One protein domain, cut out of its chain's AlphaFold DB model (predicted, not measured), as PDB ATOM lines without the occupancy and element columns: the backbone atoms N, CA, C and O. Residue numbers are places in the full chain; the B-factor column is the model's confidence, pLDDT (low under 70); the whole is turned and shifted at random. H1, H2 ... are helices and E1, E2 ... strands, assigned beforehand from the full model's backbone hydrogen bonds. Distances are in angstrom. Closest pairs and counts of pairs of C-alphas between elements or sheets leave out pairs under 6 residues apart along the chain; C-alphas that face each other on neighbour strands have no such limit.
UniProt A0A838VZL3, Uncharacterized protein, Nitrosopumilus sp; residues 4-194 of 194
ATOM      1  N   PHE A   4      11.240  37.223  11.829       91.31
ATOM      2  CA  PHE A   4      12.198  36.529  12.691       91.31
ATOM      3  C   PHE A   4      11.812  35.062  12.937       91.31
ATOM      4  O   PHE A   4      12.667  34.186  12.897       91.31
ATOM      5  N   ASN A   5      10.528  34.791  13.193       91.56
ATOM      6  CA  ASN A   5      10.034  33.436  13.437       91.56
ATOM      7  C   ASN A   5      10.151  32.570  12.178       91.56
ATOM      8  O   ASN A   5      10.568  31.423  12.280       91.56
ATOM      9  N   GLU A   6       9.844  33.138  11.010       92.94
ATOM     10  CA  GLU A   6       9.981  32.453   9.719       92.94
ATOM     11  C   GLU A   6      11.444  32.071   9.458       92.94
ATOM     12  O   GLU A   6      11.743  30.917   9.154       92.94
ATOM     13  N   SER A   7      12.383  33.002   9.665       95.06
ATOM     14  CA  SER A   7      13.819  32.725   9.542       95.06
ATOM     15  C   SER A   7      14.320  31.706  10.573       95.06
ATOM     16  O   SER A   7      15.169  30.872  10.256       95.06
ATOM     17  N   LEU A   8      13.795  31.736  11.801       93.94
ATOM     18  CA  LEU A   8      14.151  30.772  12.842       93.94
ATOM     19  C   LEU A   8      13.671  29.355  12.495       93.94
ATOM     20  O   LEU A   8      14.398  28.384  12.706       93.94
ATOM     21  N   GLU A   9      12.466  29.233  11.946       93.81
ATOM     22  CA  GLU A   9      11.887  27.960  11.518       93.81
ATOM     23  C   GLU A   9      12.632  27.380  10.306       93.81
ATOM     24  O   GLU A   9      12.976  26.196  10.295       93.81
ATOM     25  N   GLN A  10      13.002  28.223   9.337       94.00
ATOM     26  CA  GLN A  10      13.894  27.838   8.237       94.00
ATOM     27  C   GLN A  10      15.244  27.321   8.751       94.00
ATOM     28  O   GLN A  10      15.729  26.284   8.297       94.00
ATOM     29  N   LEU A  11      15.839  28.014   9.727       95.06
ATOM     30  CA  LEU A  11      17.112  27.616  10.323       95.06
ATOM     31  C   LEU A  11      17.013  26.270  11.055       95.06
ATOM     32  O   LEU A  11      17.908  25.430  10.929       95.06
ATOM     33  N   LYS A  12      15.926  26.044  11.799       94.31
ATOM     34  CA  LYS A  12      15.655  24.770  12.479       94.31
ATOM     35  C   LYS A  12      15.579  23.614  11.486       94.31
ATOM     36  O   LYS A  12      16.253  22.603  11.693       94.31
ATOM     37  N   ASN A  13      14.826  23.795  10.405       93.38
ATOM     38  CA  ASN A  13      14.560  22.762   9.403       93.38
ATOM     39  C   ASN A  13      15.750  22.485   8.465       93.38
ATOM     40  O   ASN A  13      15.715  21.531   7.689       93.38
ATOM     41  N   ASN A  14      16.829  23.271   8.540       92.88
ATOM     42  CA  ASN A  14      18.032  23.017   7.757       92.88
ATOM     43  C   ASN A  14      18.833  21.830   8.327       92.88
ATOM     44  O   ASN A  14      19.612  21.969   9.274       92.88
ATOM     45  N   VAL A  15      18.652  20.655   7.722       88.56
ATOM     46  CA  VAL A  15      19.328  19.398   8.096       88.56
ATOM     47  C   VAL A  15      20.807  19.335   7.702       88.56
ATOM     48  O   VAL A  15      21.538  18.508   8.236       88.56
ATOM     49  N   GLN A  16      21.278  20.206   6.805       93.31
ATOM     50  CA  GLN A  16      22.690  20.240   6.397       93.31
ATOM     51  C   GLN A  16      23.583  20.941   7.431       93.31
ATOM     52  O   GLN A  16      24.804  20.802   7.400       93.31
ATOM     53  N   MET A  17      22.987  21.708   8.348       93.38
ATOM     54  CA  MET A  17      23.712  22.454   9.369       93.38
ATOM     55  C   MET A  17      23.877  21.641  10.653       93.38
ATOM     56  O   MET A  17      22.901  21.202  11.261       93.38
ATOM     57  N   SER A  18      25.116  21.539  11.132       92.50
ATOM     58  CA  SER A  18      25.405  21.068  12.489       92.50
ATOM     59  C   SER A  18      24.812  22.008  13.544       92.50
ATOM     60  O   SER A  18      24.619  23.202  13.295       92.50
ATOM     61  N   GLU A  19      24.606  21.507  14.763       90.19
ATOM     62  CA  GLU A  19      24.114  22.304  15.897       90.19
ATOM     63  C   GLU A  19      24.948  23.572  16.115       90.19
ATOM     64  O   GLU A  19      24.406  24.662  16.266       90.19
ATOM     65  N   SER A  20      26.277  23.462  16.039       89.88
ATOM     66  CA  SER A  20      27.177  24.613  16.178       89.88
ATOM     67  C   SER A  20      26.960  25.682  15.100       89.88
ATOM     68  O   SER A  20      27.014  26.878  15.391       89.88
ATOM     69  N   GLN A  21      26.683  25.275  13.857       93.81
ATOM     70  CA  GLN A  21      26.381  26.206  12.773       93.81
ATOM     71  C   GLN A  21      25.003  26.838  12.978       93.81
ATOM     72  O   GLN A  21      24.873  28.045  12.784       93.81
ATOM     73  N   LYS A  22      24.005  26.069  13.436       94.81
ATOM     74  CA  LYS A  22      22.681  26.600  13.795       94.81
ATOM     75  C   LYS A  22      22.784  27.654  14.897       94.81
ATOM     76  O   LYS A  22      22.247  28.742  14.736       94.81
ATOM     77  N   ILE A  23      23.544  27.388  15.961       94.12
ATOM     78  CA  ILE A  23      23.795  28.355  17.043       94.12
ATOM     79  C   ILE A  23      24.418  29.642  16.481       94.12
ATOM     80  O   ILE A  23      23.931  30.732  16.763       94.12
ATOM     81  N   ARG A  24      25.454  29.551  15.640       94.12
ATOM     82  CA  ARG A  24      26.089  30.743  15.041       94.12
ATOM     83  C   ARG A  24      25.134  31.538  14.153       94.12
ATOM     84  O   ARG A  24      25.120  32.763  14.222       94.12
ATOM     85  N   SER A  25      24.337  30.865  13.329       96.00
ATOM     86  CA  SER A  25      23.334  31.529  12.491       96.00
ATOM     87  C   SER A  25      22.216  32.156  13.315       96.00
ATOM     88  O   SER A  25      21.723  33.217  12.954       96.00
ATOM     89  N   PHE A  26      21.857  31.558  14.451       95.69
ATOM     90  CA  PHE A  26      20.913  32.157  15.384       95.69
ATOM     91  C   PHE A  26      21.433  33.477  15.961       95.69
ATOM     92  O   PHE A  26      20.685  34.446  16.024       95.69
ATOM     93  N   TYR A  27      22.721  33.555  16.308       95.19
ATOM     94  CA  TYR A  27      23.335  34.810  16.755       95.19
ATOM     95  C   TYR A  27      23.256  35.898  15.682       95.19
ATOM     96  O   TYR A  27      22.827  37.008  15.987       95.19
ATOM     97  N   LYS A  28      23.584  35.561  14.428       95.38
ATOM     98  CA  LYS A  28      23.447  36.488  13.293       95.38
ATOM     99  C   LYS A  28      22.009  36.960  13.120       95.38
ATOM    100  O   LYS A  28      21.771  38.150  12.988       95.38
ATOM    101  N   LEU A  29      21.046  36.044  13.215       95.62
ATOM    102  CA  LEU A  29      19.629  36.383  13.136       95.62
ATOM    103  C   LEU A  29      19.207  37.331  14.270       95.62
ATOM    104  O   LEU A  29      18.430  38.257  14.061       95.62
ATOM    105  N   CYS A  30      19.714  37.128  15.486       93.69
ATOM    106  CA  CYS A  30      19.477  38.062  16.583       93.69
ATOM    107  C   CYS A  30      20.082  39.447  16.310       93.69
ATOM    108  O   CYS A  30      19.444  40.443  16.634       93.69
ATOM    109  N   GLU A  31      21.268  39.528  15.709       93.00
ATOM    110  CA  GLU A  31      21.901  40.798  15.329       93.00
ATOM    111  C   GLU A  31      21.135  41.517  14.208       93.00
ATOM    112  O   GLU A  31      20.824  42.696  14.347       93.00
ATOM    113  N   GLU A  32      20.765  40.803  13.143       95.50
ATOM    114  CA  GLU A  32      20.025  41.336  11.986       95.50
ATOM    115  C   GLU A  32      18.686  41.976  12.377       95.50
ATOM    116  O   GLU A  32      18.260  42.960  11.776       95.50
ATOM    117  N   PHE A  33      18.026  41.425  13.395       92.69
ATOM    118  CA  PHE A  33      16.737  41.908  13.891       92.69
ATOM    119  C   PHE A  33      16.851  42.781  15.153       92.69
ATOM    120  O   PHE A  33      15.819  43.084  15.755       92.69
ATOM    121  N   ASP A  34      18.071  43.138  15.573       90.75
ATOM    122  CA  ASP A  34      18.397  43.831  16.830       90.75
ATOM    123  C   ASP A  34      17.642  43.283  18.056       90.75
ATOM    124  O   ASP A  34      16.987  43.994  18.820       90.75
ATOM    125  N   LYS A  35      17.717  41.964  18.249       89.62
ATOM    126  CA  LYS A  35      17.106  41.272  19.386       89.62
ATOM    127  C   LYS A  35      18.159  40.734  20.340       89.62
ATOM    128  O   LYS A  35      19.109  40.060  19.945       89.62
ATOM    129  N   GLU A  36      17.944  40.965  21.633       90.88
ATOM    130  CA  GLU A  36      18.685  40.280  22.688       90.88
ATOM    131  C   GLU A  36      17.880  39.079  23.193       90.88
ATOM    132  O   GLU A  36      16.824  39.220  23.816       90.88
ATOM    133  N   SER A  37      18.370  37.881  22.887       90.94
ATOM    134  CA  SER A  37      17.752  36.618  23.265       90.94
ATOM    135  C   SER A  37      18.521  35.937  24.388       90.94
ATOM    136  O   SER A  37      19.745  36.024  24.490       90.94
ATOM    137  N   ILE A  38      17.778  35.233  25.234       91.75
ATOM    138  CA  ILE A  38      18.339  34.391  26.284       91.75
ATOM    139  C   ILE A  38      18.906  33.123  25.646       91.75
ATOM    140  O   ILE A  38      18.202  32.408  24.937       91.75
ATOM    141  N   ILE A  39      20.170  32.836  25.938       93.50
ATOM    142  CA  ILE A  39      20.939  31.716  25.380       93.50
ATOM    143  C   ILE A  39      21.053  30.580  26.383       93.50
ATOM    144  O   ILE A  39      20.814  29.421  26.054       93.50
ATOM    145  N   LEU A  40      21.405  30.917  27.619       92.06
ATOM    146  CA  LEU A  40      21.574  29.968  28.706       92.06
ATOM    147  C   LEU A  40      21.205  30.658  30.014       92.06
ATOM    148  O   LEU A  40      21.536  31.823  30.226       92.06
ATOM    149  N   ARG A  41      20.562  29.943  30.929       89.88
ATOM    150  CA  ARG A  41      20.385  30.391  32.311       89.88
ATOM    151  C   ARG A  41      21.048  29.415  33.256       89.88
ATOM    152  O   ARG A  41      20.928  28.211  33.073       89.88
ATOM    153  N   LEU A  42      21.697  29.933  34.289       89.12
ATOM    154  CA  LEU A  42      22.212  29.169  35.416       89.12
ATOM    155  C   LEU A  42      21.687  29.771  36.718       89.12
ATOM    156  O   LEU A  42      21.594  30.983  36.881       89.12
ATOM    157  N   SER A  43      21.379  28.912  37.679       85.62
ATOM    158  CA  SER A  43      21.185  29.316  39.067       85.62
ATOM    159  C   SER A  43      22.534  29.330  39.777       85.62
ATOM    160  O   SER A  43      23.231  28.314  39.804       85.62
ATOM    161  N   GLY A  44      22.883  30.455  40.386       84.25
ATOM    162  CA  GLY A  44      24.128  30.630  41.125       84.25
ATOM    163  C   GLY A  44      23.895  31.164  42.531       84.25
ATOM    164  O   GLY A  44      22.813  31.629  42.866       84.25
ATOM    165  N   ASN A  45      24.929  31.107  43.358       82.44
ATOM    166  CA  ASN A  45      24.993  31.786  44.642       82.44
ATOM    167  C   ASN A  45      26.252  32.643  44.686       82.44
ATOM    168  O   ASN A  45      27.318  32.187  44.270       82.44
ATOM    169  N   ILE A  46      26.149  33.834  45.265       76.44
ATOM    170  CA  ILE A  46      27.322  34.602  45.693       76.44
ATOM    171  C   ILE A  46      27.471  34.386  47.200       76.44
ATOM    172  O   ILE A  46      26.486  34.393  47.945       76.44
ATOM    173  N   LYS A  47      28.701  34.121  47.651       60.56
ATOM    174  CA  LYS A  47      29.011  34.000  49.077       60.56
ATOM    175  C   LYS A  47      29.304  35.392  49.629       60.56
ATOM    176  O   LYS A  47      30.410  35.899  49.482       60.56
ATOM    177  N   ASN A  48      28.322  35.992  50.287       54.12
ATOM    178  CA  ASN A  48      28.511  37.179  51.115       54.12
ATOM    179  C   ASN A  48      28.874  36.699  52.534       54.12
ATOM    180  O   ASN A  48      28.485  35.592  52.913       54.12
ATOM    181  N   ARG A  49      29.599  37.503  53.327       39.00
ATOM    182  CA  ARG A  49      30.175  37.107  54.638       39.00
ATOM    183  C   ARG A  49      29.188  36.473  55.643       39.00
ATOM    184  O   ARG A  49      29.656  35.800  56.551       39.00
ATOM    185  N   PHE A  50      27.868  36.607  55.456       38.09
ATOM    186  CA  PHE A  50      26.853  36.104  56.394       38.09
ATOM    187  C   PHE A  50      25.673  35.325  55.769       38.09
ATOM    188  O   PHE A  50      24.974  34.623  56.491       38.09
ATOM    189  N   THR A  51      25.443  35.375  54.448       49.47
ATOM    190  CA  THR A  51      24.273  34.733  53.802       49.47
ATOM    191  C   THR A  51      24.583  34.252  52.383       49.47
ATOM    192  O   THR A  51      25.276  34.940  51.631       49.47
ATOM    193  N   ARG A  52      24.013  33.108  51.972       59.97
ATOM    194  CA  ARG A  52      23.987  32.684  50.560       59.97
ATOM    195  C   ARG A  52      22.825  33.382  49.858       59.97
ATOM    196  O   ARG A  52      21.674  33.016  50.078       59.97
ATOM    197  N   SER A  53      23.125  34.369  49.023       62.66
ATOM    198  CA  SER A  53      22.112  34.986  48.162       62.66
ATOM    199  C   SER A  53      21.991  34.180  46.870       62.66
ATOM    200  O   SER A  53      23.006  33.904  46.229       62.66
ATOM    201  N   ASN A  54      20.765  33.789  46.507       79.56
ATOM    202  CA  ASN A  54      20.482  33.085  45.255       79.56
ATOM    203  C   ASN A  54      20.419  34.096  44.107       79.56
ATOM    204  O   ASN A  54      19.673  35.070  44.182       79.56
ATOM    205  N   TYR A  55      21.148  33.830  43.031       82.06
ATOM    206  CA  TYR A  55      21.157  34.622  41.808       82.06
ATOM    207  C   TYR A  55      20.736  33.771  40.609       82.06
ATOM    208  O   TYR A  55      20.942  32.553  40.569       82.06
ATOM    209  N   MET A  56      20.149  34.423  39.615       85.62
ATOM    210  CA  MET A  56      20.026  33.921  38.259       85.62
ATOM    211  C   MET A  56      21.111  34.575  37.407       85.62
ATOM    212  O   MET A  56      21.260  35.794  37.402       85.62
ATOM    213  N   ILE A  57      21.854  33.751  36.684       89.62
ATOM    214  CA  ILE A  57      22.898  34.158  35.750       89.62
ATOM    215  C   ILE A  57      22.362  33.827  34.364       89.62
ATOM    216  O   ILE A  57      22.254  32.660  33.991       89.62
ATOM    217  N   THR A  58      21.949  34.848  33.633       90.50
ATOM    218  CA  THR A  58      21.339  34.731  32.311       90.50
ATOM    219  C   THR A  58      22.343  35.188  31.269       90.50
ATOM    220  O   THR A  58      22.656  36.368  31.177       90.50
ATOM    221  N   PHE A  59      22.839  34.250  30.478       92.94
ATOM    222  CA  PHE A  59      23.649  34.536  29.307       92.94
ATOM    223  C   PHE A  59      22.733  34.867  28.137       92.94
ATOM    224  O   PHE A  59      21.782  34.131  27.851       92.94
ATOM    225  N   THR A  60      23.036  35.962  27.459       93.75
ATOM    226  CA  THR A  60      22.370  36.395  26.234       93.75
ATOM    227  C   THR A  60      23.354  36.331  25.072       93.75
ATOM    228  O   THR A  60      24.517  35.955  25.255       93.75
ATOM    229  N   ASN A  61      22.913  36.699  23.872       93.06
ATOM    230  CA  ASN A  61      23.810  36.892  22.733       93.06
ATOM    231  C   ASN A  61      24.676  38.165  22.848       93.06
ATOM    232  O   ASN A  61      25.643  38.284  22.102       93.06
ATOM    233  N   LYS A  62      24.378  39.090  23.777       92.81
ATOM    234  CA  LYS A  62      25.122  40.356  23.958       92.81
ATOM    235  C   LYS A  62      25.978  40.397  25.239       92.81
ATOM    236  O   LYS A  62      27.012  41.069  25.261       92.81
ATOM    237  N   GLY A  63      25.599  39.668  26.290       93.00
ATOM    238  CA  GLY A  63      26.331  39.674  27.556       93.00
ATOM    239  C   GLY A  63      25.751  38.746  28.620       93.00
ATOM    240  O   GLY A  63      25.072  37.762  28.325       93.00
ATOM    241  N   ILE A  64      26.047  39.058  29.880       92.19
ATOM    242  CA  ILE A  64      25.610  38.304  31.055       92.19
ATOM    243  C   ILE A  64      24.774  39.217  31.948       92.19
ATOM    244  O   ILE A  64      25.245  40.248  32.415       92.19
ATOM    245  N   ILE A  65      23.549  38.796  32.229       89.25
ATOM    246  CA  ILE A  65      22.646  39.410  33.196       89.25
ATOM    247  C   ILE A  65      22.716  38.624  34.505       89.25
ATOM    248  O   ILE A  65      22.447  37.421  34.526       89.25
ATOM    249  N   ILE A  66      23.010  39.299  35.610       86.88
ATOM    250  CA  ILE A  66      22.997  38.724  36.954       86.88
ATOM    251  C   ILE A  66      21.891  39.393  37.759       86.88
ATOM    252  O   ILE A  66      21.913  40.602  37.967       86.88
ATOM    253  N   SER A  67      20.924  38.604  38.222       82.88
ATOM    254  CA  SER A  67      19.794  39.088  39.017       82.88
ATOM    255  C   SER A  67      19.637  38.286  40.298       82.88
ATOM    256  O   SER A  67      19.731  37.057  40.298       82.88
ATOM    257  N   LYS A  68      19.396  38.954  41.422       78.94
ATOM    258  CA  LYS A  68      19.062  38.273  42.676       78.94
ATOM    259  C   LYS A  68      17.660  37.675  42.581       78.94
ATOM    260  O   LYS A  68      16.710  38.354  42.198       78.94
ATOM    261  N   LYS A  69      17.513  36.402  42.945       71.94
ATOM    262  CA  LYS A  69      16.205  35.739  42.992       71.94
ATOM    263  C   LYS A  69      15.426  36.227  44.211       71.94
ATOM    264  O   LYS A  69      15.918  36.133  45.336       71.94
ATOM    265  N   GLY A  70      14.197  36.698  44.001       64.25
ATOM    266  CA  GLY A  70      13.271  36.997  45.098       64.25
ATOM    267  C   GLY A  70      12.802  35.729  45.829       64.25
ATOM    268  O   GLY A  70      12.855  34.626  45.281       64.25
ATOM    269  N   ASN A  71      12.284  35.881  47.052       52.59
ATOM    270  CA  ASN A  71      11.841  34.754  47.888       52.59
ATOM    271  C   ASN A  71      10.732  33.895  47.231       52.59
ATOM    272  O   ASN A  71      10.750  32.678  47.398       52.59
ATOM    273  N   LEU A  72       9.832  34.485  46.425       45.44
ATOM    274  CA  LEU A  72       8.786  33.752  45.682       45.44
ATOM    275  C   LEU A  72       9.283  33.063  44.393       45.44
ATOM    276  O   LEU A  72       8.746  32.026  44.008       45.44
ATOM    277  N   GLN A  73      10.317  33.591  43.727       50.53
ATOM    278  CA  GLN A  73      10.870  32.985  42.502       50.53
ATOM    279  C   GLN A  73      11.572  31.649  42.777       50.53
ATOM    280  O   GLN A  73      11.641  30.805  41.893       50.53
ATOM    281  N   ASN A  74      12.013  31.410  44.017       47.78
ATOM    282  CA  ASN A  74      12.557  30.115  44.430       47.78
ATOM    283  C   ASN A  74      11.507  28.980  44.450       47.78
ATOM    284  O   ASN A  74      11.902  27.818  44.426       47.78
ATOM    285  N   LEU A  75      10.204  29.300  44.508       37.75
ATOM    286  CA  LEU A  75       9.086  28.339  44.551       37.75
ATOM    287  C   LEU A  75       8.394  28.153  43.187       37.75
ATOM    288  O   LEU A  75       7.847  27.087  42.924       37.75
ATOM    289  N   LEU A  76       8.445  29.164  42.309       36.53
ATOM    290  CA  LEU A  76       7.823  29.169  40.973       36.53
ATOM    291  C   LEU A  76       8.815  28.908  39.825       36.53
ATOM    292  O   LEU A  76       8.478  29.113  38.659       36.53
ATOM    293  N   ASP A  77      10.013  28.410  40.139       42.53
ATOM    294  CA  ASP A  77      11.022  27.885  39.204       42.53
ATOM    295  C   ASP A  77      10.505  26.591  38.494       42.53
ATOM    296  O   ASP A  77      11.200  25.594  38.378       42.53
ATOM    297  N   ILE A  78       9.255  26.579  38.016       37.47
ATOM    298  CA  ILE A  78       8.589  25.481  37.286       37.47
ATOM    299  C   ILE A  78       8.689  25.710  35.758       37.47
ATOM    300  O   ILE A  78       8.224  24.909  34.957       37.47
ATOM    301  N   GLY A  79       9.311  26.808  35.315       37.34
ATOM    302  CA  GLY A  79       9.383  27.165  33.895       37.34
ATOM    303  C   GLY A  79      10.625  26.658  33.172       37.34
ATOM    304  O   GLY A  79      10.504  25.908  32.217       37.34
ATOM    305  N   TYR A  80      11.810  27.098  33.600       46.72
ATOM    306  CA  TYR A  80      13.098  26.789  32.966       46.72
ATOM    307  C   TYR A  80      14.209  26.939  34.016       46.72
ATOM    308  O   TYR A  80      14.898  27.958  34.106       46.72
ATOM    309  N   VAL A  81      14.320  25.927  34.878       51.88
ATOM    310  CA  VAL A  81      15.419  25.764  35.834       51.88
ATOM    311  C   VAL A  81      16.673  25.473  35.031       51.88
ATOM    312  O   VAL A  81      16.714  24.460  34.353       51.88
ATOM    313  N   ALA A  82      17.644  26.385  35.081       62.72
ATOM    314  CA  ALA A  82      18.996  26.243  34.547       62.72
ATOM    315  C   ALA A  82      19.150  25.375  33.276       62.72
ATOM    316  O   ALA A  82      19.239  24.150  33.332       62.72
ATOM    317  N   GLY A  83      19.245  26.014  32.118       80.12
ATOM    318  CA  GLY A  83      19.309  25.308  30.847       80.12
ATOM    319  C   GLY A  83      19.400  26.256  29.665       80.12
ATOM    320  O   GLY A  83      19.628  27.458  29.832       80.12
ATOM    321  N   LEU A  84      19.230  25.697  28.470       88.00
ATOM    322  CA  LEU A  84      19.193  26.469  27.234       88.00
ATOM    323  C   LEU A  84      18.002  27.422  27.227       88.00
ATOM    324  O   LEU A  84      16.920  27.104  27.721       88.00
ATOM    325  N   GLY A  85      18.217  28.598  26.653       89.12
ATOM    326  CA  GLY A  85      17.163  29.570  26.444       89.12
ATOM    327  C   GLY A  85      16.119  29.074  25.437       89.12
ATOM    328  O   GLY A  85      16.426  28.204  24.615       89.12
ATOM    329  N   PRO A  86      14.889  29.613  25.466       89.88
ATOM    330  CA  PRO A  86      13.756  29.028  24.748       89.88
ATOM    331  C   PRO A  86      13.958  28.868  23.235       89.88
ATOM    332  O   PRO A  86      13.682  27.798  22.698       89.88
ATOM    333  N   PHE A  87      14.490  29.885  22.544       92.12
ATOM    334  CA  PHE A  87      14.728  29.781  21.100       92.12
ATOM    335  C   PHE A  87      15.855  28.825  20.750       92.12
ATOM    336  O   PHE A  87      15.744  28.101  19.765       92.12
ATOM    337  N   LEU A  88      16.912  28.776  21.561       91.00
ATOM    338  CA  LEU A  88      17.991  27.825  21.338       91.00
ATOM    339  C   LEU A  88      17.519  26.388  21.593       91.00
ATOM    340  O   LEU A  88      17.857  25.484  20.838       91.00
ATOM    341  N   HIS A  89      16.673  26.187  22.604       90.75
ATOM    342  CA  HIS A  89      16.032  24.903  22.863       90.75
ATOM    343  C   HIS A  89      15.110  24.483  21.709       90.75
ATOM    344  O   HIS A  89      15.187  23.344  21.259       90.75
ATOM    345  N   TYR A  90      14.297  25.398  21.172       92.12
ATOM    346  CA  TYR A  90      13.493  25.145  19.972       92.12
ATOM    347  C   TYR A  90      14.343  24.803  18.754       92.12
ATOM    348  O   TYR A  90      14.014  23.874  18.020       92.12
ATOM    349  N   LEU A  91      15.430  25.541  18.547       93.25
ATOM    350  CA  LEU A  91      16.299  25.386  17.390       93.25
ATOM    351  C   LEU A  91      17.011  24.028  17.366       93.25
ATOM    352  O   LEU A  91      17.239  23.474  16.292       93.25
ATOM    353  N   LEU A  92      17.373  23.515  18.544       91.38
ATOM    354  CA  LEU A  92      18.157  22.288  18.701       91.38
ATOM    355  C   LEU A  92      17.306  21.046  19.005       91.38
ATOM    356  O   LEU A  92      17.840  19.944  19.035       91.38
ATOM    357  N   SER A  93      16.000  21.195  19.248       89.81
ATOM    358  CA  SER A  93      15.120  20.086  19.632       89.81
ATOM    359  C   SER A  93      13.959  19.913  18.666       89.81
ATOM    360  O   SER A  93      13.090  20.780  18.549       89.81
ATOM    361  N   ASP A  94      13.860  18.735  18.056       86.31
ATOM    362  CA  ASP A  94      12.743  18.374  17.171       86.31
ATOM    363  C   ASP A  94      11.404  18.272  17.913       86.31
ATOM    364  O   ASP A  94      10.337  18.359  17.313       86.31
ATOM    365  N   LYS A  95      11.446  18.121  19.241       87.88
ATOM    366  CA  LYS A  95      10.253  17.936  20.079       87.88
ATOM    367  C   LYS A  95       9.547  19.241  20.435       87.88
ATOM    368  O   LYS A  95       8.399  19.203  20.860       87.88
ATOM    369  N   VAL A  96      10.240  20.371  20.318       88.12
ATOM    370  CA  VAL A  96       9.750  21.676  20.775       88.12
ATOM    371  C   VAL A  96       9.143  22.421  19.598       88.12
ATOM    372  O   VAL A  96       9.810  22.618  18.578       88.12
ATOM    373  N   LYS A  97       7.899  22.872  19.730       88.88
ATOM    374  CA  LYS A  97       7.252  23.731  18.736       88.88
ATOM    375  C   LYS A  97       7.471  25.194  19.088       88.88
ATOM    376  O   LYS A  97       7.753  25.541  20.231       88.88
ATOM    377  N   LEU A  98       7.348  26.066  18.090       86.06
ATOM    378  CA  LEU A  98       7.525  27.499  18.300       86.06
ATOM    379  C   LEU A  98       6.446  28.065  19.237       86.06
ATOM    380  O   LEU A  98       6.743  28.930  20.054       86.06
ATOM    381  N   ASP A  99       5.232  27.517  19.179       86.38
ATOM    382  CA  ASP A  99       4.114  27.911  20.044       86.38
ATOM    383  C   ASP A  99       4.319  27.516  21.519       86.38
ATOM    384  O   ASP A  99       3.742  28.137  22.412       86.38
ATOM    385  N   ASP A 100       5.196  26.541  21.798       84.81
ATOM    386  CA  ASP A 100       5.581  26.171  23.168       84.81
ATOM    387  C   ASP A 100       6.509  27.227  23.803       84.81
ATOM    388  O   ASP A 100       6.743  27.238  25.020       84.81
ATOM    389  N   ILE A 101       7.066  28.127  22.987       84.12
ATOM    390  CA  ILE A 101       7.989  29.164  23.424       84.12
ATOM    391  C   ILE A 101       7.211  30.373  23.945       84.12
ATOM    392  O   ILE A 101       6.596  31.146  23.211       84.12
ATOM    393  N   LYS A 102       7.338  30.625  25.247       79.38
ATOM    394  CA  LYS A 102       6.847  31.861  25.861       79.38
ATOM    395  C   LYS A 102       7.712  33.038  25.400       79.38
ATOM    396  O   LYS A 102       8.822  33.221  25.896       79.38
ATOM    397  N   LEU A 103       7.196  33.872  24.493       73.12
ATOM    398  CA  LEU A 103       7.924  35.022  23.919       73.12
ATOM    399  C   LEU A 103       8.589  35.919  24.981       73.12
ATOM    400  O   LEU A 103       9.751  36.291  24.832       73.12
ATOM    401  N   LYS A 104       7.886  36.192  26.087       70.19
ATOM    402  CA  LYS A 104       8.402  36.958  27.238       70.19
ATOM    403  C   LYS A 104       9.620  36.335  27.929       70.19
ATOM    404  O   LYS A 104      10.451  37.039  28.484       70.19
ATOM    405  N   ASP A 105       9.741  35.012  27.876       73.19
ATOM    406  CA  ASP A 105      10.845  34.272  28.488       73.19
ATOM    407  C   ASP A 105      12.013  34.081  27.511       73.19
ATOM    408  O   ASP A 105      13.038  33.516  27.885       73.19
ATOM    409  N   SER A 106      11.854  34.529  26.262       79.56
ATOM    410  CA  SER A 106      12.771  34.246  25.151       79.56
ATOM    411  C   SER A 106      13.651  35.427  24.771       79.56
ATOM    412  O   SER A 106      14.745  35.248  24.226       79.56
ATOM    413  N   PHE A 107      13.178  36.628  25.083       82.88
ATOM    414  CA  PHE A 107      13.888  37.879  24.881       82.88
ATOM    415  C   PHE A 107      14.081  38.587  26.214       82.88
ATOM    416  O   PHE A 107      13.293  38.428  27.148       82.88
ATOM    417  N   VAL A 108      15.136  39.388  26.299       80.75
ATOM    418  CA  VAL A 108      15.290  40.332  27.402       80.75
ATOM    419  C   VAL A 108      14.278  41.455  27.181       80.75
ATOM    420  O   VAL A 108      14.292  42.110  26.145       80.75
ATOM    421  N   HIS A 109      13.349  41.658  28.118       65.25
ATOM    422  CA  HIS A 109      12.382  42.750  28.006       65.25
ATOM    423  C   HIS A 109      13.090  44.113  28.020       65.25
ATOM    424  O   HIS A 109      13.977  44.335  28.844       65.25
ATOM    425  N   ASN A 110      12.610  45.048  27.188       47.12
ATOM    426  CA  ASN A 110      13.092  46.433  27.020       47.12
ATOM    427  C   ASN A 110      13.097  47.305  28.305       47.12
ATOM    428  O   ASN A 110      13.328  48.506  28.231       47.12
ATOM    429  N   GLY A 111      12.850  46.730  29.487       46.06
ATOM    430  CA  GLY A 111      13.080  47.362  30.790       46.06
ATOM    431  C   GLY A 111      14.519  47.224  31.307       46.06
ATOM    432  O   GLY A 111      14.864  47.846  32.311       46.06
ATOM    433  N   PHE A 112      15.361  46.434  30.627       48.59
ATOM    434  CA  PHE A 112      16.796  46.303  30.895       48.59
ATOM    435  C   PHE A 112      17.558  47.520  30.351       48.59
ATOM    436  O   PHE A 112      18.332  47.435  29.406       48.59
ATOM    437  N   SER A 113      17.309  48.691  30.934       45.19
ATOM    438  CA  SER A 113      18.213  49.820  30.746       45.19
ATOM    439  C   SER A 113      19.364  49.686  31.746       45.19
ATOM    440  O   SER A 113      19.087  49.501  32.935       45.19
ATOM    441  N   PRO A 114      20.635  49.845  31.335       46.56
ATOM    442  CA  PRO A 114      21.750  50.025  32.265       46.56
ATOM    443  C   PRO A 114      21.502  51.164  33.272       46.56
ATOM    444  O   PRO A 114      22.078  51.181  34.350       46.56
ATOM    445  N   SER A 115      20.601  52.105  32.974       41.88
ATOM    446  CA  SER A 115      20.197  53.153  33.922       41.88
ATOM    447  C   SER A 115      19.297  52.664  35.068       41.88
ATOM    448  O   SER A 115      19.140  53.383  36.047       41.88
ATOM    449  N   ASN A 116      18.705  51.468  34.967       41.09
ATOM    450  CA  ASN A 116      17.809  50.872  35.971       41.09
ATOM    451  C   ASN A 116      18.500  49.766  36.794       41.09
ATOM    452  O   ASN A 116      17.832  48.939  37.419       41.09
ATOM    453  N   LEU A 117      19.837  49.734  36.775       49.59
ATOM    454  CA  LEU A 117      20.666  48.849  37.590       49.59
ATOM    455  C   LEU A 117      20.423  49.150  39.077       49.59
ATOM    456  O   LEU A 117      20.932  50.123  39.626       49.59
ATOM    457  N   THR A 118      19.616  48.326  39.741       54.41
ATOM    458  CA  THR A 118      19.562  48.306  41.206       54.41
ATOM    459  C   THR A 118      20.773  47.541  41.742       54.41
ATOM    460  O   THR A 118      21.380  46.751  41.023       54.41
ATOM    461  N   ASN A 119      21.098  47.688  43.030       57.00
ATOM    462  CA  ASN A 119      22.182  46.919  43.670       57.00
ATOM    463  C   ASN A 119      22.053  45.385  43.509       57.00
ATOM    464  O   ASN A 119      23.025  44.663  43.712       57.00
ATOM    465  N   ASP A 120      20.865  44.883  43.159       68.12
ATOM    466  CA  ASP A 120      20.537  43.460  43.055       68.12
ATOM    467  C   ASP A 120      20.436  42.956  41.590       68.12
ATOM    468  O   ASP A 120      20.112  41.783  41.362       68.12
ATOM    469  N   LEU A 121      20.715  43.813  40.596       76.38
ATOM    470  CA  LEU A 121      20.667  43.505  39.163       76.38
ATOM    471  C   LEU A 121      21.846  44.154  38.433       76.38
ATOM    472  O   LEU A 121      21.934  45.376  38.401       76.38
ATOM    473  N   PHE A 122      22.710  43.365  37.790       80.88
ATOM    474  CA  PHE A 122      23.782  43.921  36.964       80.88
ATOM    475  C   PHE A 122      24.060  43.186  35.659       80.88
ATOM    476  O   PHE A 122      23.726  42.014  35.497       80.88
ATOM    477  N   TYR A 123      24.626  43.925  34.704       87.25
ATOM    478  CA  TYR A 123      24.916  43.479  33.346       87.25
ATOM    479  C   TYR A 123      26.416  43.558  33.074       87.25
ATOM    480  O   TYR A 123      27.039  44.568  33.384       87.25
ATOM    481  N   ILE A 124      26.974  42.509  32.474       90.25
ATOM    482  CA  ILE A 124      28.364  42.462  32.018       90.25
ATOM    483  C   ILE A 124      28.348  42.243  30.508       90.25
ATOM    484  O   ILE A 124      27.889  41.198  30.036       90.25
ATOM    485  N   ASN A 125      28.855  43.205  29.739       91.88
ATOM    486  CA  ASN A 125      28.952  43.056  28.289       91.88
ATOM    487  C   ASN A 125      30.072  42.063  27.932       91.88
ATOM    488  O   ASN A 125      31.140  42.097  28.542       91.88
ATOM    489  N   TYR A 126      29.894  41.220  26.906       92.81
ATOM    490  CA  TYR A 126      30.974  40.310  26.488       92.81
ATOM    491  C   TYR A 126      32.265  41.036  26.090       92.81
ATOM    492  O   TYR A 126      33.344  40.498  26.314       92.81
ATOM    493  N   LYS A 127      32.178  42.267  25.569       91.88
ATOM    494  CA  LYS A 127      33.348  43.095  25.221       91.88
ATOM    495  C   LYS A 127      34.203  43.478  26.434       91.88
ATOM    496  O   LYS A 127      35.377  43.796  26.274       91.88
ATOM    497  N   GLU A 128      33.629  43.457  27.634       92.75
ATOM    498  CA  GLU A 128      34.322  43.791  28.882       92.75
ATOM    499  C   GLU A 128      34.965  42.565  29.539       92.75
ATOM    500  O   GLU A 128      35.783  42.716  30.449       92.75
ATOM    501  N   ILE A 129      34.607  41.353  29.100       93.69
ATOM    502  CA  ILE A 129      35.072  40.096  29.686       93.69
ATOM    503  C   ILE A 129      36.443  39.743  29.111       93.69
ATOM    504  O   ILE A 129      36.595  39.495  27.919       93.69
ATOM    505  N   SER A 130      37.443  39.674  29.987       92.81
ATOM    506  CA  SER A 130      38.807  39.261  29.643       92.81
ATOM    507  C   SER A 130      38.987  37.745  29.743       92.81
ATOM    508  O   SER A 130      39.721  37.148  28.956       92.81
ATOM    509  N   LYS A 131      38.311  37.100  30.703       92.75
ATOM    510  CA  LYS A 131      38.392  35.651  30.927       92.75
ATOM    511  C   LYS A 131      37.115  35.147  31.592       92.75
ATOM    512  O   LYS A 131      36.667  35.711  32.587       92.75
ATOM    513  N   LEU A 132      36.567  34.033  31.108       93.81
ATOM    514  CA  LEU A 132      35.499  33.309  31.797       93.81
ATOM    515  C   LEU A 132      35.957  31.884  32.113       93.81
ATOM    516  O   LEU A 132      36.414  31.154  31.232       93.81
ATOM    517  N   VAL A 133      35.875  31.501  33.386       93.06
ATOM    518  CA  VAL A 133      36.389  30.223  33.892       93.06
ATOM    519  C   VAL A 133      35.262  29.435  34.531       93.06
ATOM    520  O   VAL A 133      34.550  29.955  35.390       93.06
ATOM    521  N   PHE A 134      35.134  28.170  34.143       92.12
ATOM    522  CA  PHE A 134      34.196  27.238  34.755       92.12
ATOM    523  C   PHE A 134      34.929  25.980  35.213       92.12
ATOM    524  O   PHE A 134      35.513  25.266  34.397       92.12
ATOM    525  N   TYR A 135      34.889  25.701  36.513       89.19
ATOM    526  CA  TYR A 135      35.663  24.620  37.125       89.19
ATOM    527  C   TYR A 135      34.916  23.973  38.295       89.19
ATOM    528  O   TYR A 135      33.881  24.465  38.755       89.19
ATOM    529  N   HIS A 136      35.437  22.850  38.779       82.75
ATOM    530  CA  HIS A 136      35.025  22.247  40.041       82.75
ATOM    531  C   HIS A 136      36.282  21.934  40.865       82.75
ATOM    532  O   HIS A 136      37.201  21.287  40.375       82.75
ATOM    533  N   GLY A 137      36.346  22.397  42.111       69.00
ATOM    534  CA  GLY A 137      37.444  22.054  43.020       69.00
ATOM    535  C   GLY A 137      37.246  20.690  43.692       69.00
ATOM    536  O   GLY A 137      36.180  20.077  43.577       69.00
ATOM    537  N   VAL A 138      38.249  20.194  44.414       66.06
ATOM    538  CA  VAL A 138      38.147  18.933  45.182       66.06
ATOM    539  C   VAL A 138      37.101  19.066  46.295       66.06
ATOM    540  O   VAL A 138      36.320  18.147  46.530       66.06
ATOM    541  N   GLU A 139      36.994  20.257  46.882       65.69
ATOM    542  CA  GLU A 139      36.023  20.656  47.906       65.69
ATOM    543  C   GLU A 139      34.560  20.587  47.445       65.69
ATOM    544  O   GLU A 139      33.630  20.641  48.252       65.69
ATOM    545  N   THR A 140      34.335  20.474  46.136       69.31
ATOM    546  CA  THR A 140      32.995  20.361  45.559       69.31
ATOM    547  C   THR A 140      32.426  18.949  45.646       69.31
ATOM    548  O   THR A 140      31.217  18.774  45.462       69.31
ATOM    549  N   ARG A 141      33.268  17.943  45.922       66.56
ATOM    550  CA  ARG A 141      32.861  16.543  46.045       66.56
ATOM    551  C   ARG A 141      32.451  16.230  47.473       66.56
ATOM    552  O   ARG A 141      33.205  16.450  48.413       66.56
ATOM    553  N   VAL A 142      31.261  15.663  47.618       65.06
ATOM    554  CA  VAL A 142      30.829  15.019  48.855       65.06
ATOM    555  C   VAL A 142      30.832  13.520  48.624       65.06
ATOM    556  O   VAL A 142      30.203  13.036  47.683       65.06
ATOM    557  N   THR A 143      31.552  12.805  49.481       67.06
ATOM    558  CA  THR A 143      31.625  11.345  49.485       67.06
ATOM    559  C   THR A 143      30.838  10.817  50.677       67.06
ATOM    560  O   THR A 143      31.031  11.274  51.801       67.06
ATOM    561  N   ASN A 144      29.937   9.872  50.432       71.81
ATOM    562  CA  ASN A 144      29.225   9.116  51.459       71.81
ATOM    563  C   ASN A 144      29.338   7.607  51.174       71.81
ATOM    564  O   ASN A 144      29.980   7.198  50.206       71.81
ATOM    565  N   MET A 145      28.691   6.774  51.999       72.56
ATOM    566  CA  MET A 145      28.710   5.309  51.845       72.56
ATOM    567  C   MET A 145      28.122   4.804  50.512       72.56
ATOM    568  O   MET A 145      28.329   3.649  50.165       72.56
ATOM    569  N   LEU A 146      27.404   5.648  49.762       66.56
ATOM    570  CA  LEU A 146      26.786   5.315  48.474       66.56
ATOM    571  C   LEU A 146      27.567   5.863  47.268       66.56
ATOM    572  O   LEU A 146      27.172   5.630  46.128       66.56
ATOM    573  N   GLY A 147      28.666   6.592  47.492       69.00
ATOM    574  CA  GLY A 147      29.533   7.106  46.435       69.00
ATOM    575  C   GLY A 147      29.913   8.575  46.604       69.00
ATOM    576  O   GLY A 147      29.722   9.188  47.652       69.00
ATOM    577  N   SER A 148      30.497   9.150  45.551       66.25
ATOM    578  CA  SER A 148      30.928  10.553  45.516       66.25
ATOM    579  C   SER A 148      30.117  11.354  44.503       66.25
ATOM    580  O   SER A 148      29.973  10.928  43.358       66.25
ATOM    581  N   ALA A 149      29.646  12.538  44.889       68.31
ATOM    582  CA  ALA A 149      28.912  13.448  44.014       68.31
ATOM    583  C   ALA A 149      29.484  14.870  44.079       68.31
ATOM    584  O   ALA A 149      29.816  15.373  45.151       68.31
ATOM    585  N   VAL A 150      29.579  15.537  42.926       70.75
ATOM    586  CA  VAL A 150      29.895  16.971  42.858       70.75
ATOM    587  C   VAL A 150      28.634  17.754  43.216       70.75
ATOM    588  O   VAL A 150      27.630  17.658  42.514       70.75
ATOM    589  N   ASN A 151      28.676  18.538  44.291       76.56
ATOM    590  CA  ASN A 151      27.526  19.306  44.771       76.56
ATOM    591  C   ASN A 151      27.429  20.708  44.157       76.56
ATOM    592  O   ASN A 151      26.333  21.269  44.065       76.56
ATOM    593  N   TYR A 152      28.546  21.290  43.724       81.12
ATOM    594  CA  TYR A 152      28.580  22.616  43.114       81.12
ATOM    595  C   TYR A 152      29.755  22.765  42.144       81.12
ATOM    596  O   TYR A 152      30.772  22.102  42.271       81.12
ATOM    597  N   ASN A 153      29.597  23.646  41.166       87.31
ATOM    598  CA  ASN A 153      30.658  24.128  40.292       87.31
ATOM    599  C   ASN A 153      30.957  25.588  40.633       87.31
ATOM    600  O   ASN A 153      30.190  26.235  41.350       87.31
ATOM    601  N   PHE A 154      32.029  26.123  40.076       89.44
ATOM    602  CA  PHE A 154      32.372  27.530  40.177       89.44
ATOM    603  C   PHE A 154      32.403  28.166  38.797       89.44
ATOM    604  O   PHE A 154      32.935  27.593  37.847       89.44
ATOM    605  N   LEU A 155      31.841  29.364  38.713       91.69
ATOM    606  CA  LEU A 155      31.908  30.231  37.549       91.69
ATOM    607  C   LEU A 155      32.587  31.531  37.976       91.69
ATOM    608  O   LEU A 155      32.080  32.224  38.858       91.69
ATOM    609  N   LYS A 156      33.716  31.861  37.353       92.12
ATOM    610  CA  LYS A 156      34.395  33.145  37.531       92.12
ATOM    611  C   LYS A 156      34.341  33.943  36.240       92.12
ATOM    612  O   LYS A 156      34.711  33.434  35.182       92.12
ATOM    613  N   VAL A 157      33.908  35.192  36.343       92.50
ATOM    614  CA  VAL A 157      33.893  36.159  35.246       92.50
ATOM    615  C   VAL A 157      34.910  37.237  35.580       92.50
ATOM    616  O   VAL A 157      34.709  38.000  36.521       92.50
ATOM    617  N   TYR A 158      36.009  37.271  34.839       92.06
ATOM    618  CA  TYR A 158      36.993  38.339  34.911       92.06
ATOM    619  C   TYR A 158      36.655  39.366  33.838       92.06
ATOM    620  O   TYR A 158      36.501  39.032  32.661       92.06
ATOM    621  N   THR A 159      36.532  40.612  34.262       91.62
ATOM    622  CA  THR A 159      36.384  41.761  33.375       91.62
ATOM    623  C   THR A 159      37.699  42.530  33.319       91.62
ATOM    624  O   THR A 159      38.692  42.140  33.937       91.62
ATOM    625  N   GLN A 160      37.732  43.626  32.571       89.75
ATOM    626  CA  GLN A 160      38.885  44.528  32.545       89.75
ATOM    627  C   GLN A 160      39.140  45.229  33.894       89.75
ATOM    628  O   GLN A 160      40.260  45.670  34.130       89.75
ATOM    629  N   LYS A 161      38.125  45.347  34.767       87.62
ATOM    630  CA  LYS A 161      38.208  46.108  36.030       87.62
ATOM    631  C   LYS A 161      37.981  45.255  37.276       87.62
ATOM    632  O   LYS A 161      38.681  45.424  38.264       87.62
ATOM    633  N   ASP A 162      37.041  44.318  37.202       87.81
ATOM    634  CA  ASP A 162      36.549  43.539  38.338       87.81
ATOM    635  C   ASP A 162      36.527  42.033  38.057       87.81
ATOM    636  O   ASP A 162      36.634  41.580  36.912       87.81
ATOM    637  N   SER A 163      36.320  41.242  39.112       89.19
ATOM    638  CA  SER A 163      36.046  39.809  38.996       89.19
ATOM    639  C   SER A 163      34.822  39.401  39.811       89.19
ATOM    640  O   SER A 163      34.639  39.824  40.952       89.19
ATOM    641  N   TYR A 164      33.995  38.533  39.230       88.00
ATOM    642  CA  TYR A 164      32.770  38.026  39.841       88.00
ATOM    643  C   TYR A 164      32.861  36.514  39.992       88.00
ATOM    644  O   TYR A 164      33.148  35.808  39.027       88.00
ATOM    645  N   SER A 165      32.611  36.006  41.199       88.25
ATOM    646  CA  SER A 165      32.678  34.573  41.509       88.25
ATOM    647  C   SER A 165      31.320  34.041  41.949       88.25
ATOM    648  O   SER A 165      30.727  34.531  42.912       88.25
ATOM    649  N   PHE A 166      30.861  32.988  41.278       87.56
ATOM    650  CA  PHE A 166      29.573  32.352  41.517       87.56
ATOM    651  C   PHE A 166      29.742  30.871  41.844       87.56
ATOM    652  O   PHE A 166      30.479  30.144  41.178       87.56
ATOM    653  N   ILE A 167      28.994  30.410  42.842       87.88
ATOM    654  CA  ILE A 167      28.823  28.995  43.170       87.88
ATOM    655  C   ILE A 167      27.596  28.493  42.410       87.88
ATOM    656  O   ILE A 167      26.496  28.980  42.643       87.88
ATOM    657  N   ILE A 168      27.759  27.506  41.539       87.94
ATOM    658  CA  ILE A 168      26.718  26.963  40.658       87.94
ATOM    659  C   ILE A 168      26.284  25.584  41.182       87.94
ATOM    660  O   ILE A 168      26.997  24.604  40.963       87.94
ATOM    661  N   PRO A 169      25.145  25.444  41.890       82.69
ATOM    662  CA  PRO A 169      24.748  24.167  42.488       82.69
ATOM    663  C   PRO A 169      24.464  23.101  41.422       82.69
ATOM    664  O   PRO A 169      23.592  23.300  40.573       82.69
ATOM    665  N   ALA A 170      25.137  21.953  41.484       81.06
ATOM    666  CA  ALA A 170      25.009  20.902  40.470       81.06
ATOM    667  C   ALA A 170      23.587  20.317  40.424       81.06
ATOM    668  O   ALA A 170      23.019  20.133  39.354       81.06
ATOM    669  N   LYS A 171      22.942  20.144  41.587       76.94
ATOM    670  CA  LYS A 171      21.551  19.658  41.677       76.94
ATOM    671  C   LYS A 171      20.546  20.534  40.913       76.94
ATOM    672  O   LYS A 171      19.536  20.019  40.450       76.94
ATOM    673  N   LYS A 172      20.802  21.845  40.805       75.56
ATOM    674  CA  LYS A 172      19.920  22.784  40.092       75.56
ATOM    675  C   LYS A 172      20.277  22.926  38.614       75.56
ATOM    676  O   LYS A 172      19.386  23.186  37.828       75.56
ATOM    677  N   ASN A 173      21.556  22.806  38.254       80.44
ATOM    678  CA  ASN A 173      22.056  23.169  36.923       80.44
ATOM    679  C   ASN A 173      22.472  21.977  36.049       80.44
ATOM    680  O   ASN A 173      22.727  22.148  34.862       80.44
ATOM    681  N   GLY A 174      22.572  20.783  36.631       78.56
ATOM    682  CA  GLY A 174      23.161  19.611  35.995       78.56
ATOM    683  C   GLY A 174      24.621  19.383  36.391       78.56
ATOM    684  O   GLY A 174      25.223  20.126  37.171       78.56
ATOM    685  N   ASP A 175      25.189  18.297  35.868       81.12
ATOM    686  CA  ASP A 175      26.587  17.951  36.105       81.12
ATOM    687  C   ASP A 175      27.555  18.924  35.404       81.12
ATOM    688  O   ASP A 175      27.201  19.648  34.468       81.12
ATOM    689  N   HIS A 176      28.810  18.928  35.859       85.31
ATOM    690  CA  HIS A 176      29.850  19.801  35.320       85.31
ATOM    691  C   HIS A 176      30.028  19.663  33.802       85.31
ATOM    692  O   HIS A 176      30.173  20.664  33.103       85.31
ATOM    693  N   LYS A 177      30.037  18.427  33.286       85.94
ATOM    694  CA  LYS A 177      30.348  18.153  31.877       85.94
ATOM    695  C   LYS A 177      29.280  18.746  30.967       85.94
ATOM    696  O   LYS A 177      29.629  19.383  29.978       85.94
ATOM    697  N   LYS A 178      28.005  18.579  31.324       85.06
ATOM    698  CA  LYS A 178      26.865  19.130  30.585       85.06
ATOM    699  C   LYS A 178      26.863  20.652  30.613       85.06
ATOM    700  O   LYS A 178      26.730  21.265  29.558       85.06
ATOM    701  N   ILE A 179      27.063  21.263  31.783       88.25
ATOM    702  CA  ILE A 179      27.113  22.730  31.889       88.25
ATOM    703  C   ILE A 179      28.280  23.277  31.064       88.25
ATOM    704  O   ILE A 179      28.087  24.180  30.255       88.25
ATOM    705  N   PHE A 180      29.476  22.707  31.219       90.00
ATOM    706  CA  PHE A 180      30.657  23.151  30.484       90.00
ATOM    707  C   PHE A 180      30.488  22.990  28.970       90.00
ATOM    708  O   PHE A 180      30.876  23.882  28.218       90.00
ATOM    709  N   TYR A 181      29.901  21.877  28.518       89.25
ATOM    710  CA  TYR A 181      29.583  21.666  27.107       89.25
ATOM    711  C   TYR A 181      28.699  22.795  26.572       89.25
ATOM    712  O   TYR A 181      29.069  23.438  25.593       89.25
ATOM    713  N   TRP A 182      27.590  23.101  27.248       89.69
ATOM    714  CA  TRP A 182      26.678  24.146  26.790       89.69
ATOM    715  C   TRP A 182      27.280  25.543  26.875       89.69
ATOM    716  O   TRP A 182      27.128  26.306  25.926       89.69
ATOM    717  N   LEU A 183      28.023  25.871  27.934       91.50
ATOM    718  CA  LEU A 183      28.762  27.135  28.020       91.50
ATOM    719  C   LEU A 183      29.727  27.296  26.837       91.50
ATOM    720  O   LEU A 183      29.764  28.348  26.211       91.50
ATOM    721  N   LYS A 184      30.475  26.242  26.489       91.06
ATOM    722  CA  LYS A 184      31.439  26.278  25.380       91.06
ATOM    723  C   LYS A 184      30.767  26.340  24.005       91.06
ATOM    724  O   LYS A 184      31.296  26.974  23.102       91.06
ATOM    725  N   MET A 185      29.646  25.645  23.830       89.12
ATOM    726  CA  MET A 185      28.962  25.541  22.538       89.12
ATOM    727  C   MET A 185      28.085  26.750  22.225       89.12
ATOM    728  O   MET A 185      27.932  27.097  21.058       89.12
ATOM    729  N   SER A 186      27.479  27.353  23.249       88.94
ATOM    730  CA  SER A 186      26.429  28.356  23.067       88.94
ATOM    731  C   SER A 186      26.900  29.795  23.213       88.94
ATOM    732  O   SER A 186      26.212  30.668  22.698       88.94
ATOM    733  N   LEU A 187      28.019  30.062  23.894       91.19
ATOM    734  CA  LEU A 187      28.471  31.425  24.189       91.19
ATOM    735  C   LEU A 187      29.503  31.925  23.166       91.19
ATOM    736  O   LEU A 187      30.330  31.141  22.699       91.19
ATOM    737  N   PRO A 188      29.529  33.235  22.858       88.19
ATOM    738  CA  PRO A 188      30.451  33.816  21.882       88.19
ATOM    739  C   PRO A 188      31.835  34.126  22.484       88.19
ATOM    740  O   PRO A 188      32.574  34.949  21.954       88.19
ATOM    741  N   ILE A 189      32.186  33.500  23.611       87.94
ATOM    742  CA  ILE A 189      33.417  33.746  24.368       87.94
ATOM    743  C   ILE A 189      34.105  32.428  24.730       87.94
ATOM    744  O   ILE A 189      33.463  31.388  24.877       87.94
ATOM    745  N   ILE A 190      35.430  32.467  24.884       88.12
ATOM    746  CA  ILE A 190      36.218  31.289  25.257       88.12
ATOM    747  C   ILE A 190      36.009  30.976  26.740       88.12
ATOM    748  O   ILE A 190      36.176  31.838  27.604       88.12
ATOM    749  N   ILE A 191      35.683  29.713  27.022       88.94
ATOM    750  CA  ILE A 191      35.516  29.195  28.380       88.94
ATOM    751  C   ILE A 191      36.733  28.361  28.758       88.94
ATOM    752  O   ILE A 191      37.000  27.318  28.153       88.94
ATOM    753  N   TYR A 192      37.452  28.808  29.782       85.19
ATOM    754  CA  TYR A 192      38.615  28.104  30.312       85.19
ATOM    755  C   TYR A 192      38.195  27.098  31.388       85.19
ATOM    756  O   TYR A 192      37.257  27.339  32.154       85.19
ATOM    757  N   ARG A 193      38.922  25.979  31.452       79.88
ATOM    758  CA  ARG A 193      38.928  25.085  32.615       79.88
ATOM    759  C   ARG A 193      40.100  25.481  33.509       79.88
ATOM    760  O   ARG A 193      41.170  25.782  32.984       79.88
ATOM    761  N   GLU A 194      39.862  25.504  34.813       64.19
ATOM    762  CA  GLU A 194      40.916  25.460  35.838       64.19
ATOM    763  C   GLU A 194      41.048  24.020  36.336       64.19
ATOM    764  O   GLU A 194      39.993  23.344  36.439       64.19
TER     765      GLU A 194
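AT A GLANCE: This is residues 4 to 194 of the 194 residues of an uncharacterized protein of Nitrosopumilus sp (UniProt A0A838VZL3). What is the main shape? Two antiparallel sheets, in the orders E1 E2 E3 E4 and E5 E8 E9, form a sandwich with crossed strands, and H6 packs on both. A helical group, the hairpin H1 and H2 with H3, lies at one end, while the hairpin E6 and E7 reaches out elsewhere, its residues 143 to 148 sticking out. What is it made of? The printed part has 191 residues with six named helices and nine named strands, in the order H1 H2 E1 E2 E3 H3 H4 E4 E5 E6 E7 E8 E9 H5 H6; the class is mixed. It is compact, with a radius of gyration of the C-alphas of 17.1 A and spans of 50 by 45 by 34 A.

IN THESE COORDINATES: Where are the strands? E1, residues 38 to 47, begins at C-alpha 38 (18.339, 34.391, 26.284) and is 25.2 A long; E2 is residues 52 to 60, 24.7 A, E3 63 to 68 and E4 121 to 125. E5 is residues 129 to 135, E6 141 to 144, E7 147 to 150, E8 152 to 159, 22.9 A, and E9 163 to 169. Where are the helices? H1 is residues 4 to 13, H2 19 to 32, 19.9 A, H3 86 to 92, H4 103 to 106 and H5 170 to 173. H6, residues 176 to 186, ends at C-alpha 186 (26.429, 28.356, 23.067).

HOW THE PARTS SIT: How is the larger sheet paired? E1, E2 and E3 form a meander, each strand the antiparallel neighbour of the one before; N 42 and O 57, N 58 and O 65, and, from E3 to E4, N 64 and O 124 are each 2.8 A apart. How does the other sheet stand? The sheets form a sandwich, face to face, with strands at 68 degrees; the closest C-alphas of E1 and E9, Gly 44 and Ile 168, are 4.5 A apart. N 133 and O 156, N 155 and O 166, and N 142 and O 149 of the hairpin E6 and E7 are each 2.9 A apart. Where do the helices sit? H6 makes two layers with E5 E8 E9, a helix on one face, at a height over the sheet of 10.4 A. H1 and H2 touch at Leu 11 and Lys 22, C-alphas 6.6 A apart, H3 touches H1, H4 only just touches H3 with 3 pairs of C-alphas within 8 A, and H5 only grazes both sheets. In H1, H2, H3 and H6 every O i to N i+4 pair is within hydrogen-bond range; H4 and H5 are too short for one.

THE WHOLE: How large is it? The two C-alphas farthest apart, Glu 32 and Met 145, are 54.4 A apart, and the printed part has no cut. Which links are long? Those from E3 to H3 and from H4 to E4. Where is confidence low? The mean pLDDT of the printed part is 80.3, with residues 47 to 53, 70 to 82, 109 to 120, 137 to 143, 146 to 149 and 194 under 70.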